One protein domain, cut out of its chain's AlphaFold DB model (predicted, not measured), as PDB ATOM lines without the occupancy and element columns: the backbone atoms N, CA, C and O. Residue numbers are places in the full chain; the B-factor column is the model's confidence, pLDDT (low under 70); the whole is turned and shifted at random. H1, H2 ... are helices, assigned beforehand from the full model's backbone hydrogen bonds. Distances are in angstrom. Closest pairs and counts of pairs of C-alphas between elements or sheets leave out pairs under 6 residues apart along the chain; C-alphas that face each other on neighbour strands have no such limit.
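What this domain is: This is residues 125 to 171 of the 239 residues of a protein of Penaeus vannamei (UniProt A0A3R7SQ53). Two helices meet near their ends as a wide, open V. The stretch before H1 folds back beside it, and a tail, residues 162 to 171, runs on beyond H2 and adds to the length. The printed part has 47 residues with two named helices, H1 then H2, and no named strand; the class is all helix. It is extended, with a radius of gyration of the C-alphas of 17.0 A, and spans 55 by 21 by 11 A, a rod.

How they stand to each other: H1, residues 135 to 148, and H2, residues 151 to 161, are close but not clearly touching. Their closest C-alphas, those of Leu 146 and Phe 152, are 7.1 A apart. They run the same way at a steep tilt of 62 degrees. In H1 and H2 every O i to N i+4 pair is within hydrogen-bond range.

Where its parts are: H1 begins at C-alpha 135 (28.144, 40.937, -26.726) and is 19.8 A long. H2 is 14.7 A long and ends at C-alpha 161 (55.672, 25.421, -36.624).

The domain as a whole: The C-alphas of Gly 132 and Asp 171, the two farthest apart, are 54.9 A apart. The printed part has no cut, and the link from H1 to H2 is tight. Residues 153 to 171 stand free; residues 162 to 171 have pLDDT under 70.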
ATOM      1  N   TYR A 125      35.749  29.986 -39.442       88.94
ATOM      2  CA  TYR A 125      35.068  29.774 -38.169       88.94
ATOM      3  C   TYR A 125      34.556  31.103 -37.605       88.94
ATOM      4  O   TYR A 125      35.249  32.123 -37.630       88.94
ATOM      5  N   ALA A 126      33.340  31.085 -37.062       91.31
ATOM      6  CA  ALA A 126      32.693  32.257 -36.490       91.31
ATOM      7  C   ALA A 126      32.034  31.923 -35.149       91.31
ATOM      8  O   ALA A 126      31.520  30.823 -34.942       91.31
ATOM      9  N   ILE A 127      32.020  32.898 -34.241       94.00
ATOM     10  CA  ILE A 127      31.331  32.786 -32.955       94.00
ATOM     11  C   ILE A 127      29.911  33.321 -33.132       94.00
ATOM     12  O   ILE A 127      29.710  34.503 -33.408       94.00
ATOM     13  N   ALA A 128      28.920  32.447 -32.966       93.94
ATOM     14  CA  ALA A 128      27.518  32.836 -33.013       93.94
ATOM     15  C   ALA A 128      27.069  33.418 -31.665       93.94
ATOM     16  O   ALA A 128      27.313  32.844 -30.604       93.94
ATOM     17  N   VAL A 129      26.366  34.546 -31.717       95.62
ATOM     18  CA  VAL A 129      25.759  35.208 -30.556       95.62
ATOM     19  C   VAL A 129      24.267  35.410 -30.794       95.62
ATOM     20  O   VAL A 129      23.816  35.493 -31.938       95.62
ATOM     21  N   GLN A 130      23.484  35.485 -29.716       95.94
ATOM     22  CA  GLN A 130      22.050  35.752 -29.822       95.94
ATOM     23  C   GLN A 130      21.805  37.104 -30.508       95.94
ATOM     24  O   GLN A 130      22.445  38.105 -30.174       95.94
ATOM     25  N   GLN A 131      20.852  37.133 -31.442       93.25
ATOM     26  CA  GLN A 131      20.463  38.361 -32.135       93.25
ATOM     27  C   GLN A 131      20.020  39.437 -31.132       93.25
ATOM     28  O   GLN A 131      19.196  39.176 -30.257       93.25
ATOM     29  N   GLY A 132      20.575  40.645 -31.264       91.50
ATOM     30  CA  GLY A 132      20.302  41.773 -30.365       91.50
ATOM     31  C   GLY A 132      21.118  41.785 -29.067       91.50
ATOM     32  O   GLY A 132      20.906  42.659 -28.229       91.50
ATOM     33  N   SER A 133      22.051  40.846 -28.879       94.50
ATOM     34  CA  SER A 133      22.954  40.853 -27.726       94.50
ATOM     35  C   SER A 133      24.037  41.929 -27.855       94.50
ATOM     36  O   SER A 133      24.698  42.032 -28.887       94.50
ATOM     37  N   HIS A 134      24.295  42.667 -26.769       93.12
ATOM     38  CA  HIS A 134      25.395  43.640 -26.681       93.12
ATOM     39  C   HIS A 134      26.785  42.999 -26.852       93.12
ATOM     40  O   HIS A 134      27.735  43.676 -27.235       93.12
ATOM     41  N   LEU A 135      26.894  41.688 -26.605       93.81
ATOM     42  CA  LEU A 135      28.144  40.937 -26.726       93.81
ATOM     43  C   LEU A 135      28.638  40.833 -28.170       93.81
ATOM     44  O   LEU A 135      29.822  40.588 -28.382       93.81
ATOM     45  N   GLN A 136      27.758  41.010 -29.160       95.06
ATOM     46  CA  GLN A 136      28.148  40.942 -30.566       95.06
ATOM     47  C   GLN A 136      29.241  41.965 -30.885       95.06
ATOM     48  O   GLN A 136      30.284  41.606 -31.439       95.06
ATOM     49  N   ASP A 137      29.018  43.222 -30.502       94.31
ATOM     50  CA  ASP A 137      29.940  44.317 -30.793       94.31
ATOM     51  C   ASP A 137      31.235  44.193 -29.989       94.31
ATOM     52  O   ASP A 137      32.318  44.464 -30.507       94.31
ATOM     53  N   GLU A 138      31.135  43.761 -28.731       95.56
ATOM     54  CA  GLU A 138      32.285  43.596 -27.841       95.56
ATOM     55  C   GLU A 138      33.210  42.464 -28.309       95.56
ATOM     56  O   GLU A 138      34.413  42.680 -28.466       95.56
ATOM     57  N   ILE A 139      32.652  41.294 -28.642       95.88
ATOM     58  CA  ILE A 139      33.416  40.153 -29.171       95.88
ATOM     59  C   ILE A 139      34.031  40.503 -30.527       95.88
ATOM     60  O   ILE A 139      35.203  40.216 -30.763       95.88
ATOM     61  N   SER A 140      33.276  41.169 -31.405       95.06
ATOM     62  CA  SER A 140      33.777  41.561 -32.727       95.06
ATOM     63  C   SER A 140      34.968  42.517 -32.610       95.06
ATOM     64  O   SER A 140      35.975  42.335 -33.293       95.06
ATOM     65  N   ARG A 141      34.898  43.507 -31.708       96.25
ATOM     66  CA  ARG A 141      36.020  44.422 -31.434       96.25
ATOM     67  C   ARG A 141      37.233  43.690 -30.869       96.25
ATOM     68  O   ARG A 141      38.337  43.934 -31.345       96.25
ATOM     69  N   ALA A 142      37.033  42.778 -29.917       96.25
ATOM     70  CA  ALA A 142      38.120  41.995 -29.337       96.25
ATOM     71  C   ALA A 142      38.828  41.119 -30.388       96.25
ATOM     72  O   ALA A 142      40.055  41.084 -30.437       96.25
ATOM     73  N   ILE A 143      38.077  40.462 -31.282       95.88
ATOM     74  CA  ILE A 143      38.654  39.661 -32.376       95.88
ATOM     75  C   ILE A 143      39.490  40.539 -33.318       95.88
ATOM     76  O   ILE A 143      40.595  40.151 -33.699       95.88
ATOM     77  N   LEU A 144      38.999  41.733 -33.662       96.12
ATOM     78  CA  LEU A 144      39.736  42.678 -34.507       96.12
ATOM     79  C   LEU A 144      41.026  43.171 -33.839       96.12
ATOM     80  O   LEU A 144      42.041  43.332 -34.515       96.12
ATOM     81  N   GLU A 145      41.014  43.391 -32.523       97.50
ATOM     82  CA  GLU A 145      42.211  43.765 -31.765       97.50
ATOM     83  C   GLU A 145      43.253  42.636 -31.763       97.50
ATOM     84  O   GLU A 145      44.414  42.878 -32.091       97.50
ATOM     85  N   LEU A 146      42.827  41.388 -31.536       97.00
ATOM     86  CA  LEU A 146      43.696  40.208 -31.634       97.00
ATOM     87  C   LEU A 146      44.282  40.027 -33.043       97.00
ATOM     88  O   LEU A 146      45.451  39.656 -33.188       97.00
ATOM     89  N   GLN A 147      43.499  40.307 -34.088       95.75
ATOM     90  CA  GLN A 147      43.974  40.262 -35.471       95.75
ATOM     91  C   GLN A 147      44.996  41.373 -35.751       95.75
ATOM     92  O   GLN A 147      46.035  41.101 -36.355       95.75
ATOM     93  N   LYS A 148      44.746  42.603 -35.276       97.25
ATOM     94  CA  LYS A 148      45.700  43.723 -35.366       97.25
ATOM     95  C   LYS A 148      47.033  43.368 -34.707       97.25
ATOM     96  O   LYS A 148      48.087  43.684 -35.255       97.25
ATOM     97  N   ASP A 149      46.980  42.693 -33.564       97.06
ATOM     98  CA  ASP A 149      48.155  42.315 -32.780       97.06
ATOM     99  C   ASP A 149      48.837  41.029 -33.281       97.06
ATOM    100  O   ASP A 149      49.784  40.550 -32.657       97.06
ATOM    101  N   ARG A 150      48.395  40.473 -34.422       96.12
ATOM    102  CA  ARG A 150      48.915  39.228 -35.024       96.12
ATOM    103  C   ARG A 150      48.874  38.026 -34.076       96.12
ATOM    104  O   ARG A 150      49.643  37.077 -34.226       96.12
ATOM    105  N   TYR A 151      47.946  38.028 -33.123       96.00
ATOM    106  CA  TYR A 151      47.821  36.955 -32.139       96.00
ATOM    107  C   TYR A 151      47.567  35.598 -32.809       96.00
ATOM    108  O   TYR A 151      48.214  34.609 -32.474       96.00
ATOM    109  N   PHE A 152      46.686  35.552 -33.815       92.88
ATOM    110  CA  PHE A 152      46.388  34.321 -34.553       92.88
ATOM    111  C   PHE A 152      47.569  33.816 -35.389       92.88
ATOM    112  O   PHE A 152      47.749  32.608 -35.506       92.88
ATOM    113  N   GLU A 153      48.402  34.710 -35.932       91.56
ATOM    114  CA  GLU A 153      49.627  34.318 -36.644       91.56
ATOM    115  C   GLU A 153      50.635  33.692 -35.676       91.56
ATOM    116  O   GLU A 153      51.205  32.644 -35.973       91.56
ATOM    117  N   ALA A 154      50.807  34.290 -34.492       92.44
ATOM    118  CA  ALA A 154      51.660  33.743 -33.442       92.44
ATOM    119  C   ALA A 154      51.150  32.381 -32.945       92.44
ATOM    120  O   ALA A 154      51.942  31.459 -32.764       92.44
ATOM    121  N   LEU A 155      49.831  32.232 -32.785       90.88
ATOM    122  CA  LEU A 155      49.194  30.981 -32.380       90.88
ATOM    123  C   LEU A 155      49.352  29.897 -33.455       90.88
ATOM    124  O   LEU A 155      49.760  28.779 -33.157       90.88
ATOM    125  N   SER A 156      49.095  30.242 -34.717       88.12
ATOM    126  CA  SER A 156      49.288  29.347 -35.861       88.12
ATOM    127  C   SER A 156      50.746  28.901 -35.971       88.12
ATOM    128  O   SER A 156      51.018  27.712 -36.111       88.12
ATOM    129  N   ALA A 157      51.701  29.821 -35.807       86.31
ATOM    130  CA  ALA A 157      53.112  29.471 -35.736       86.31
ATOM    131  C   ALA A 157      53.406  28.561 -34.533       86.31
ATOM    132  O   ALA A 157      54.104  27.568 -34.677       86.31
ATOM    133  N   GLN A 158      52.851  28.824 -33.353       85.62
ATOM    134  CA  GLN A 158      53.083  27.976 -32.187       85.62
ATOM    135  C   GLN A 158      52.596  26.535 -32.403       85.62
ATOM    136  O   GLN A 158      53.342  25.602 -32.117       85.62
ATOM    137  N   PHE A 159      51.379  26.346 -32.916       81.38
ATOM    138  CA  PHE A 159      50.800  25.010 -33.088       81.38
ATOM    139  C   PHE A 159      51.304  24.288 -34.340       81.38
ATOM    140  O   PHE A 159      51.525  23.083 -34.294       81.38
ATOM    141  N   TRP A 160      51.546  25.005 -35.440       79.31
ATOM    142  CA  TRP A 160      51.917  24.387 -36.718       79.31
ATOM    143  C   TRP A 160      53.416  24.447 -37.052       79.31
ATOM    144  O   TRP A 160      53.862  23.671 -37.894       79.31
ATOM    145  N   ASN A 161      54.211  25.321 -36.419       71.38
ATOM    146  CA  ASN A 161      55.672  25.421 -36.624       71.38
ATOM    147  C   ASN A 161      56.466  24.602 -35.582       71.38
ATOM    148  O   ASN A 161      57.618  24.241 -35.809       71.38
ATOM    149  N   SER A 162      55.870  24.282 -34.427       56.84
ATOM    150  CA  SER A 162      56.569  23.604 -33.330       56.84
ATOM    151  C   SER A 162      56.505  22.077 -33.445       56.84
ATOM    152  O   SER A 162      55.464  21.467 -33.262       56.84
ATOM    153  N   SER A 163      57.662  21.450 -33.646       52.81
ATOM    154  CA  SER A 163      58.108  20.189 -33.017       52.81
ATOM    155  C   SER A 163      57.535  18.795 -33.355       52.81
ATOM    156  O   SER A 163      58.279  17.857 -33.085       52.81
ATOM    157  N   ALA A 164      56.345  18.564 -33.936       52.53
ATOM    158  CA  ALA A 164      55.902  17.163 -34.171       52.53
ATOM    159  C   ALA A 164      56.197  16.593 -35.571       52.53
ATOM    160  O   ALA A 164      56.467  15.401 -35.686       52.53
ATOM    161  N   ARG A 165      56.297  17.426 -36.621       55.38
ATOM    162  CA  ARG A 165      56.758  16.943 -37.943       55.38
ATOM    163  C   ARG A 165      58.216  16.448 -37.923       55.38
ATOM    164  O   ARG A 165      58.657  15.787 -38.851       55.38
ATOM    165  N   GLY A 166      58.966  16.745 -36.855       51.50
ATOM    166  CA  GLY A 166      60.362  16.336 -36.672       51.50
ATOM    167  C   GLY A 166      60.586  14.873 -36.263       51.50
ATOM    168  O   GLY A 166      61.740  14.505 -36.062       51.50
ATOM    169  N   ILE A 167      59.534  14.056 -36.109       58.22
ATOM    170  CA  ILE A 167      59.646  12.618 -35.770       58.22
ATOM    171  C   ILE A 167      59.220  11.722 -36.946       58.22
ATOM    172  O   ILE A 167      59.341  10.503 -36.870       58.22
ATOM    173  N   CYS A 168      58.792  12.298 -38.071       64.56
ATOM    174  CA  CYS A 168      58.713  11.518 -39.296       64.56
ATOM    175  C   CYS A 168      60.136  11.239 -39.782       64.56
ATOM    176  O   CYS A 168      60.925  12.187 -39.876       64.56
ATOM    177  N   PRO A 169      60.507   9.973 -40.060       61.88
ATOM    178  CA  PRO A 169      61.732   9.719 -40.794       61.88
ATOM    179  C   PRO A 169      61.661  10.565 -42.063       61.88
ATOM    180  O   PRO A 169      60.636  10.596 -42.744       61.88
ATOM    181  N   ASN A 170      62.711  11.344 -42.314       53.28
ATOM    182  CA  ASN A 170      62.842  12.083 -43.556       53.28
ATOM    183  C   ASN A 170      63.044  11.061 -44.683       53.28
ATOM    184  O   ASN A 170      64.156  10.903 -45.168       53.28
ATOM    185  N   ASP A 171      61.962  10.419 -45.114       51.75
ATOM    186  CA  ASP A 171      61.876   9.708 -46.390       51.75
ATOM    187  C   ASP A 171      61.652  10.705 -47.539       51.75
ATOM    188  O   ASP A 171      61.383  10.330 -48.676       51.75
TER     189      ASP A 171